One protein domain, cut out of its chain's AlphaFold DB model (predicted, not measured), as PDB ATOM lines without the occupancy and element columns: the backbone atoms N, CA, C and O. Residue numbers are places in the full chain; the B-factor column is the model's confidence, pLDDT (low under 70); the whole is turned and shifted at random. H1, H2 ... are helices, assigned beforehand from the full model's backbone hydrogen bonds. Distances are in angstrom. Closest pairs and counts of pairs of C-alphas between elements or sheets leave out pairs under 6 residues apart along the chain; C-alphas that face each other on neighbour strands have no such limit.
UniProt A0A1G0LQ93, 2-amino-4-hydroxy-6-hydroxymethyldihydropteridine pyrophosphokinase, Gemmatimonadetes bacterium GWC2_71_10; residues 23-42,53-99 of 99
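What this domain is: This is residues 23 to 42 and 53 to 99 of the 99 residues of the protein "2-amino-4-hydroxy-6-hydroxymethyldihydropteridine pyrophosphokinase" of Gemmatimonadetes bacterium GWC2_71_10 (UniProt A0A1G0LQ93). This is a domain with little regular structure: two helices, H1 and the shorter H2, stand apart, and the long stretch of residues 53 to 82 winds through the space between them. The printed part has 67 residues, with two named helices, H1 then H2, and no named strand; the class is all helix, with only 23 residues in named elements. It is only just compact, close to loose, with a radius of gyration of the C-alphas of 12.6 A, and spans 33 by 26 by 24 A.

Where its parts are: Find C-alpha 28 at (25.130, -31.003, -46.670); from there H1, residues 28 to 41, runs 20.1 A to C-alpha 41. H2, residues 83 to 91, runs 12.8 A and ends at C-alpha 91, (22.418, -41.132, -26.038).

How they stand to each other: H1 and H2 are apart. In both, every O i to N i+4 pair is within hydrogen-bond range. Between them, look at residues 67 to 68, which pair antiparallel with residues 73 to 74.

The domain as a whole: The C-alphas farthest apart, Ala 41 and Pro 98, are 35.7 A apart. Residues 43 to 52 are not printed; C-alphas 42 and 53 are 9.0 A apart across this cut, which the link from H1 to H2 crosses. Residues 96 to 99 have pLDDT under 70.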
ATOM      1  N   GLU A  23      15.984 -33.441 -38.597       94.19
ATOM      2  CA  GLU A  23      15.448 -33.804 -39.909       94.19
ATOM      3  C   GLU A  23      15.497 -32.572 -40.819       94.19
ATOM      4  O   GLU A  23      15.038 -31.493 -40.444       94.19
ATOM      5  N   THR A  24      16.091 -32.712 -42.004       94.69
ATOM      6  CA  THR A  24      16.255 -31.610 -42.956       94.69
ATOM      7  C   THR A  24      16.202 -32.115 -44.393       94.69
ATOM      8  O   THR A  24      16.628 -33.232 -44.682       94.69
ATOM      9  N   GLU A  25      15.694 -31.274 -45.293       95.94
ATOM     10  CA  GLU A  25      15.748 -31.482 -46.746       95.94
ATOM     11  C   GLU A  25      16.938 -30.745 -47.391       95.94
ATOM     12  O   GLU A  25      17.197 -30.911 -48.583       95.94
ATOM     13  N   LEU A  26      17.666 -29.928 -46.617       96.50
ATOM     14  CA  LEU A  26      18.825 -29.180 -47.105       96.50
ATOM     15  C   LEU A  26      20.002 -30.121 -47.372       96.50
ATOM     16  O   LEU A  26      20.375 -30.847 -46.453       96.50
ATOM     17  N   PRO A  27      20.657 -30.062 -48.546       95.31
ATOM     18  CA  PRO A  27      21.879 -30.820 -48.793       95.31
ATOM     19  C   PRO A  27      23.016 -30.399 -47.837       95.31
ATOM     20  O   PRO A  27      22.991 -29.283 -47.307       95.31
ATOM     21  N   PRO A  28      24.061 -31.235 -47.653       94.88
ATOM     22  CA  PRO A  28      25.130 -31.003 -46.670       94.88
ATOM     23  C   PRO A  28      25.753 -29.604 -46.721       94.88
ATOM     24  O   PRO A  28      25.977 -28.978 -45.685       94.88
ATOM     25  N   ARG A  29      25.999 -29.094 -47.934       94.88
ATOM     26  CA  ARG A  29      26.561 -27.758 -48.155       94.88
ATOM     27  C   ARG A  29      25.622 -26.643 -47.694       94.88
ATOM     28  O   ARG A  29      26.056 -25.740 -46.990       94.88
ATOM     29  N   GLU A  30      24.344 -26.723 -48.051       96.25
ATOM     30  CA  GLU A  30      23.350 -25.721 -47.648       96.25
ATOM     31  C   GLU A  30      23.094 -25.762 -46.137       96.25
ATOM     32  O   GLU A  30      22.908 -24.717 -45.513       96.25
ATOM     33  N   LEU A  31      23.152 -26.951 -45.527       96.06
ATOM     34  CA  LEU A  31      23.101 -27.091 -44.075       96.06
ATOM     35  C   LEU A  31      24.298 -26.403 -43.406       96.06
ATOM     36  O   LEU A  31      24.105 -25.650 -42.452       96.06
ATOM     37  N   LEU A  32      25.518 -26.609 -43.911       95.56
ATOM     38  CA  LEU A  32      26.710 -25.931 -43.394       95.56
ATOM     39  C   LEU A  32      26.569 -24.406 -43.488       95.56
ATOM     40  O   LEU A  32      26.823 -23.705 -42.509       95.56
ATOM     41  N   ASP A  33      26.122 -23.890 -44.634       95.12
ATOM     42  CA  ASP A  33      25.919 -22.453 -44.832       95.12
ATOM     43  C   ASP A  33      24.866 -21.886 -43.862       95.12
ATOM     44  O   ASP A  33      25.063 -20.810 -43.286       95.12
ATOM     45  N   ALA A  34      23.783 -22.629 -43.609       95.56
ATOM     46  CA  ALA A  34      22.758 -22.256 -42.637       95.56
ATOM     47  C   ALA A  34      23.306 -22.208 -41.199       95.56
ATOM     48  O   ALA A  34      23.037 -21.249 -40.470       95.56
ATOM     49  N   LEU A  35      24.117 -23.191 -40.793       94.31
ATOM     50  CA  LEU A  35      24.763 -23.205 -39.476       94.31
ATOM     51  C   LEU A  35      25.735 -22.029 -39.314       94.31
ATOM     52  O   LEU A  35      25.685 -21.312 -38.314       94.31
ATOM     53  N   LEU A  36      26.557 -21.754 -40.329       91.94
ATOM     54  CA  LEU A  36      27.467 -20.606 -40.331       91.94
ATOM     55  C   LEU A  36      26.712 -19.271 -40.232       91.94
ATOM     56  O   LEU A  36      27.198 -18.340 -39.584       91.94
ATOM     57  N   ALA A  37      25.535 -19.160 -40.853       92.44
ATOM     58  CA  ALA A  37      24.685 -17.977 -40.750       92.44
ATOM     59  C   ALA A  37      24.116 -17.790 -39.332       92.44
ATOM     60  O   ALA A  37      24.085 -16.663 -38.833       92.44
ATOM     61  N   ILE A  38      23.726 -18.878 -38.656       91.75
ATOM     62  CA  ILE A  38      23.279 -18.845 -37.253       91.75
ATOM     63  C   ILE A  38      24.405 -18.338 -36.350       91.75
ATOM     64  O   ILE A  38      24.203 -17.404 -35.573       91.75
ATOM     65  N   GLU A  39      25.613 -18.882 -36.492       91.25
ATOM     66  CA  GLU A  39      26.767 -18.432 -35.713       91.25
ATOM     67  C   GLU A  39      27.074 -16.945 -35.942       91.25
ATOM     68  O   GLU A  39      27.365 -16.210 -34.995       91.25
ATOM     69  N   GLN A  40      27.000 -16.477 -37.194       88.00
ATOM     70  CA  GLN A  40      27.179 -15.061 -37.530       88.00
ATOM     71  C   GLN A  40      26.117 -14.183 -36.864       88.00
ATOM     72  O   GLN A  40      26.465 -13.170 -36.254       88.00
ATOM     73  N   ALA A  41      24.844 -14.583 -36.923       88.38
ATOM     74  CA  ALA A  41      23.739 -13.859 -36.294       88.38
ATOM     75  C   ALA A  41      23.869 -13.809 -34.762       88.38
ATOM     76  O   ALA A  41      23.489 -12.823 -34.135       88.38
ATOM     77  N   MET A  42      24.464 -14.844 -34.168       85.12
ATOM     78  CA  MET A  42      24.765 -14.937 -32.738       85.12
ATOM     79  C   MET A  42      26.045 -14.193 -32.320       85.12
ATOM     80  O   MET A  42      26.434 -14.235 -31.154       85.12
ATOM     81  N   ARG A  53      33.825 -17.852 -28.767       71.38
ATOM     82  CA  ARG A  53      32.626 -17.936 -29.606       71.38
ATOM     83  C   ARG A  53      31.431 -18.164 -28.705       71.38
ATOM     84  O   ARG A  53      31.532 -18.941 -27.761       71.38
ATOM     85  N   LEU A  54      30.322 -17.491 -29.002       78.88
ATOM     86  CA  LEU A  54      29.074 -17.710 -28.272       78.88
ATOM     87  C   LEU A  54      28.515 -19.111 -28.554       78.88
ATOM     88  O   LEU A  54      27.978 -19.750 -27.657       78.88
ATOM     89  N   ILE A  55      28.666 -19.576 -29.794       85.62
ATOM     90  CA  ILE A  55      28.267 -20.903 -30.253       85.62
ATOM     91  C   ILE A  55      29.198 -21.357 -31.387       85.62
ATOM     92  O   ILE A  55      29.758 -20.519 -32.103       85.62
ATOM     93  N   ASP A  56      29.370 -22.669 -31.512       87.19
ATOM     94  CA  ASP A  56      30.061 -23.352 -32.607       87.19
ATOM     95  C   ASP A  56      29.177 -24.541 -33.008       87.19
ATOM     96  O   ASP A  56      28.704 -25.278 -32.138       87.19
ATOM     97  N   CYS A  57      28.877 -24.677 -34.295       92.06
ATOM     98  CA  CYS A  57      27.976 -25.691 -34.829       92.06
ATOM     99  C   CYS A  57      28.719 -26.584 -35.827       92.06
ATOM    100  O   CYS A  57      29.018 -26.161 -36.943       92.06
ATOM    101  N   ASP A  58      28.943 -27.842 -35.446       92.44
ATOM    102  CA  ASP A  58      29.591 -28.850 -36.286       92.44
ATOM    103  C   ASP A  58      28.577 -29.856 -36.849       92.44
ATOM    104  O   ASP A  58      27.677 -30.322 -36.146       92.44
ATOM    105  N   ILE A  59      28.761 -30.258 -38.111       94.81
ATOM    106  CA  ILE A  59      28.040 -31.397 -38.697       94.81
ATOM    107  C   ILE A  59      28.864 -32.660 -38.442       94.81
ATOM    108  O   ILE A  59      29.868 -32.903 -39.109       94.81
ATOM    109  N   VAL A  60      28.440 -33.468 -37.467       94.31
ATOM    110  CA  VAL A  60      29.160 -34.691 -37.072       94.31
ATOM    111  C   VAL A  60      28.839 -35.867 -37.995       94.31
ATOM    112  O   VAL A  60      29.747 -36.564 -38.448       94.31
ATOM    113  N   LEU A  61      27.554 -36.065 -38.291       93.50
ATOM    114  CA  LEU A  61      27.017 -37.081 -39.198       93.50
ATOM    115  C   LEU A  61      25.944 -36.444 -40.087       93.50
ATOM    116  O   LEU A  61      25.266 -35.507 -39.663       93.50
ATOM    117  N   TYR A  62      25.768 -36.971 -41.297       93.81
ATOM    118  CA  TYR A  62      24.712 -36.548 -42.213       93.81
ATOM    119  C   TYR A  62      24.246 -37.735 -43.056       93.81
ATOM    120  O   TYR A  62      25.022 -38.289 -43.831       93.81
ATOM    121  N   GLY A  63      22.976 -38.122 -42.908       90.06
ATOM    122  CA  GLY A  63      22.415 -39.272 -43.616       90.06
ATOM    123  C   GLY A  63      23.268 -40.536 -43.451       90.06
ATOM    124  O   GLY A  63      23.777 -40.820 -42.367       90.06
ATOM    125  N   THR A  64      23.420 -41.293 -44.537       85.88
ATOM    126  CA  THR A  64      24.234 -42.522 -44.579       85.88
ATOM    127  C   THR A  64      25.455 -42.421 -45.490       85.88
ATOM    128  O   THR A  64      26.276 -43.336 -45.498       85.88
ATOM    129  N   GLU A  65      25.566 -41.360 -46.288       84.06
ATOM    130  CA  GLU A  65      26.632 -41.204 -47.279       84.06
ATOM    131  C   GLU A  65      27.731 -40.267 -46.765       84.06
ATOM    132  O   GLU A  65      27.426 -39.220 -46.188       84.06
ATOM    133  N   PRO A  66      29.015 -40.615 -46.967       92.19
ATOM    134  CA  PRO A  66      30.109 -39.727 -46.611       92.19
ATOM    135  C   PRO A  66      30.160 -38.519 -47.552       92.19
ATOM    136  O   PRO A  66      29.904 -38.626 -48.752       92.19
ATOM    137  N   VAL A  67      30.577 -37.378 -47.011       95.00
ATOM    138  CA  VAL A  67      30.786 -36.131 -47.757       95.00
ATOM    139  C   VAL A  67      32.263 -35.775 -47.689       95.00
ATOM    140  O   VAL A  67      32.873 -35.829 -46.624       95.00
ATOM    141  N   SER A  68      32.845 -35.420 -48.832       95.12
ATOM    142  CA  SER A  68      34.242 -34.999 -48.933       95.12
ATOM    143  C   SER A  68      34.357 -33.849 -49.924       95.12
ATOM    144  O   SER A  68      34.402 -34.037 -51.140       95.12
ATOM    145  N   GLU A  69      34.366 -32.641 -49.380       93.69
ATOM    146  CA  GLU A  69      34.557 -31.381 -50.084       93.69
ATOM    147  C   GLU A  69      35.758 -30.639 -49.471       93.69
ATOM    148  O   GLU A  69      36.301 -31.040 -48.442       93.69
ATOM    149  N   SER A  70      36.199 -29.541 -50.090       89.31
ATOM    150  CA  SER A  70      37.410 -28.809 -49.671       89.31
ATOM    151  C   SER A  70      37.420 -28.346 -48.208       89.31
ATOM    152  O   SER A  70      38.485 -28.175 -47.618       89.31
ATOM    153  N   ASP A  71      36.244 -28.101 -47.646       88.75
ATOM    154  CA  ASP A  71      35.997 -27.480 -46.343       88.75
ATOM    155  C   ASP A  71      34.831 -28.146 -45.589       88.75
ATOM    156  O   ASP A  71      34.401 -27.637 -44.557       88.75
ATOM    157  N   LEU A  72      34.341 -29.290 -46.081       94.94
ATOM    158  CA  LEU A  72      33.293 -30.084 -45.444       94.94
ATOM    159  C   LEU A  72      33.621 -31.571 -45.587       94.94
ATOM    160  O   LEU A  72      33.647 -32.108 -46.692       94.94
ATOM    161  N   VAL A  73      33.865 -32.231 -44.457       95.69
ATOM    162  CA  VAL A  73      34.135 -33.670 -44.390       95.69
ATOM    163  C   VAL A  73      33.176 -34.294 -43.385       95.69
ATOM    164  O   VAL A  73      33.122 -33.854 -42.237       95.69
ATOM    165  N   ILE A  74      32.418 -35.298 -43.825       94.81
ATOM    166  CA  ILE A  74      31.433 -36.022 -43.016       94.81
ATOM    167  C   ILE A  74      31.634 -37.533 -43.240       94.81
ATOM    168  O   ILE A  74      31.661 -37.952 -44.400       94.81
ATOM    169  N   PRO A  75      31.738 -38.378 -42.194       93.62
ATOM    170  CA  PRO A  75      31.725 -38.046 -40.766       93.62
ATOM    171  C   PRO A  75      32.836 -37.075 -40.364       93.62
ATOM    172  O   PRO A  75      33.907 -37.069 -40.971       93.62
ATOM    173  N   HIS A  76      32.579 -36.245 -39.353       94.06
ATOM    174  CA  HIS A  76      33.544 -35.228 -38.948       94.06
ATOM    175  C   HIS A  76      34.889 -35.875 -38.546       94.06
ATOM    176  O   HIS A  76      34.897 -36.799 -37.727       94.06
ATOM    177  N   PRO A  77      36.043 -35.394 -39.048       91.69
ATOM    178  CA  PRO A  77      37.338 -36.067 -38.884       91.69
ATOM    179  C   PRO A  77      37.816 -36.168 -37.428       91.69
ATOM    180  O   PRO A  77      38.549 -37.087 -37.081       91.69
ATOM    181  N   GLU A  78      37.383 -35.247 -36.562       90.56
ATOM    182  CA  GLU A  78      37.685 -35.277 -35.121       90.56
ATOM    183  C   GLU A  78      36.771 -36.199 -34.300       90.56
ATOM    184  O   GLU A  78      36.990 -36.353 -33.103       90.56
ATOM    185  N   LEU A  79      35.770 -36.844 -34.901       89.75
ATOM    186  CA  LEU A  79      34.874 -37.763 -34.195       89.75
ATOM    187  C   LEU A  79      35.561 -38.858 -33.354       89.75
ATOM    188  O   LEU A  79      35.121 -39.084 -32.223       89.75
ATOM    189  N   PRO A  80      36.651 -39.511 -33.802       87.44
ATOM    190  CA  PRO A  80      37.388 -40.448 -32.951       87.44
ATOM    191  C   PRO A  80      38.143 -39.779 -31.789       87.44
ATOM    192  O   PRO A  80      38.445 -40.448 -30.806       87.44
ATOM    193  N   ASN A  81      38.429 -38.476 -31.865       87.56
ATOM    194  CA  ASN A  81      39.205 -37.737 -30.860       87.56
ATOM    195  C   ASN A  81      38.324 -37.014 -29.825       87.56
ATOM    196  O   ASN A  81      38.838 -36.434 -28.865       87.56
ATOM    197  N   ARG A  82      37.000 -36.999 -30.018       85.88
ATOM    198  CA  ARG A  82      36.036 -36.285 -29.169       85.88
ATOM    199  C   ARG A  82      35.184 -37.272 -28.383       85.88
ATOM    200  O   ARG A  82      34.112 -37.676 -28.822       85.88
ATOM    201  N   GLU A  83      35.638 -37.622 -27.181       84.75
ATOM    202  CA  GLU A  83      34.930 -38.584 -26.322       84.75
ATOM    203  C   GLU A  83      33.476 -38.182 -26.025       84.75
ATOM    204  O   GLU A  83      32.606 -39.049 -25.959       84.75
ATOM    205  N   PHE A  84      33.187 -36.884 -25.871       84.62
ATOM    206  CA  PHE A  84      31.819 -36.425 -25.610       84.62
ATOM    207  C   PHE A  84      30.891 -36.640 -26.811       84.62
ATOM    208  O   PHE A  84      29.743 -37.019 -26.615       84.62
ATOM    209  N   TRP A  85      31.382 -36.532 -28.053       89.50
ATOM    210  CA  TRP A  85      30.575 -36.863 -29.234       89.50
ATOM    211  C   TRP A  85      30.181 -38.337 -29.263       89.50
ATOM    212  O   TRP A  85      29.055 -38.656 -29.625       89.50
ATOM    213  N   GLN A  86      31.073 -39.240 -28.845       86.75
ATOM    214  CA  GLN A  86      30.757 -40.669 -28.753       86.75
ATOM    215  C   GLN A  86      29.650 -40.932 -27.723       86.75
ATOM    216  O   GLN A  86      28.742 -41.723 -27.978       86.75
ATOM    217  N   ARG A  87      29.699 -40.243 -26.572       87.19
ATOM    218  CA  ARG A  87      28.647 -40.321 -25.546       87.19
ATOM    219  C   ARG A  87      27.315 -39.783 -26.062       87.19
ATOM    220  O   ARG A  87      26.309 -40.472 -25.946       87.19
ATOM    221  N   GLU A  88      27.313 -38.599 -26.667       89.62
ATOM    222  CA  GLU A  88      26.086 -37.970 -27.164       89.62
ATOM    223  C   GLU A  88      25.454 -38.747 -28.329       89.62
ATOM    224  O   GLU A  88      24.236 -38.908 -28.365       89.62
ATOM    225  N   LEU A  89      26.256 -39.312 -29.238       90.06
ATOM    226  CA  LEU A  89      25.748 -40.217 -30.275       90.06
ATOM    227  C   LEU A  89      25.066 -41.445 -29.664       90.06
ATOM    228  O   LEU A  89      23.970 -41.808 -30.093       90.06
ATOM    229  N   ALA A  90      25.672 -42.050 -28.639       87.62
ATOM    230  CA  ALA A  90      25.085 -43.193 -27.948       87.62
ATOM    231  C   ALA A  90      23.768 -42.831 -27.238       87.62
ATOM    232  O   ALA A  90      22.819 -43.614 -27.297       87.62
ATOM    233  N   GLU A  91      23.670 -41.644 -26.624       87.19
ATOM    234  CA  GLU A  91      22.418 -41.132 -26.038       87.19
ATOM    235  C   GLU A  91      21.317 -40.939 -27.090       87.19
ATOM    236  O   GLU A  91      20.148 -41.222 -26.823       87.19
ATOM    237  N   LEU A  92      21.687 -40.518 -28.303       86.50
ATOM    238  CA  LEU A  92      20.780 -40.390 -29.448       86.50
ATOM    239  C   LEU A  92      20.467 -41.734 -30.134       86.50
ATOM    240  O   LEU A  92      19.689 -41.766 -31.087       86.50
ATOM    241  N   GLY A  93      21.053 -42.844 -29.674       85.88
ATOM    242  CA  GLY A  93      20.880 -44.168 -30.278       85.88
ATOM    243  C   GLY A  93      21.568 -44.324 -31.638       85.88
ATOM    244  O   GLY A  93      21.215 -45.217 -32.409       85.88
ATOM    245  N   LEU A  94      22.541 -43.466 -31.944       84.62
ATOM    246  CA  LEU A  94      23.312 -43.481 -33.180       84.62
ATOM    247  C   LEU A  94      24.665 -44.148 -32.942       84.62
ATOM    248  O   LEU A  94      25.313 -43.951 -31.918       84.62
ATOM    249  N   THR A  95      25.112 -44.943 -33.910       76.56
ATOM    250  CA  THR A  95      26.460 -45.521 -33.901       76.56
ATOM    251  C   THR A  95      27.234 -44.935 -35.074       76.56
ATOM    252  O   THR A  95      26.736 -45.003 -36.201       76.56
ATOM    253  N   PRO A  96      28.422 -44.348 -34.851       69.31
ATOM    254  CA  PRO A  96      29.240 -43.889 -35.959       69.31
ATOM    255  C   PRO A  96      29.640 -45.075 -36.852       69.31
ATOM    256  O   PRO A  96      29.816 -46.190 -36.346       69.31
ATOM    257  N   PRO A  97      29.770 -44.871 -38.174       66.56
ATOM    258  CA  PRO A  97      30.232 -45.927 -39.065       66.56
ATOM    259  C   PRO A  97      31.632 -46.404 -38.640       66.56
ATOM    260  O   PRO A  97      32.418 -45.599 -38.129       66.56
ATOM    261  N   PRO A  98      31.961 -47.696 -38.825       59.78
ATOM    262  CA  PRO A  98      33.312 -48.182 -38.570       59.78
ATOM    263  C   PRO A  98      34.297 -47.420 -39.469       59.78
ATOM    264  O   PRO A  98      34.063 -47.303 -40.673       59.78
ATOM    265  N   GLY A  99      35.337 -46.857 -38.848       54.38
ATOM    266  CA  GLY A  99      36.403 -46.108 -39.522       54.38
ATOM    267  C   GLY A  99      37.388 -46.981 -40.284       54.38
ATOM    268  O   GLY A  99      37.428 -48.208 -40.030       54.38
TER     269      GLY A  99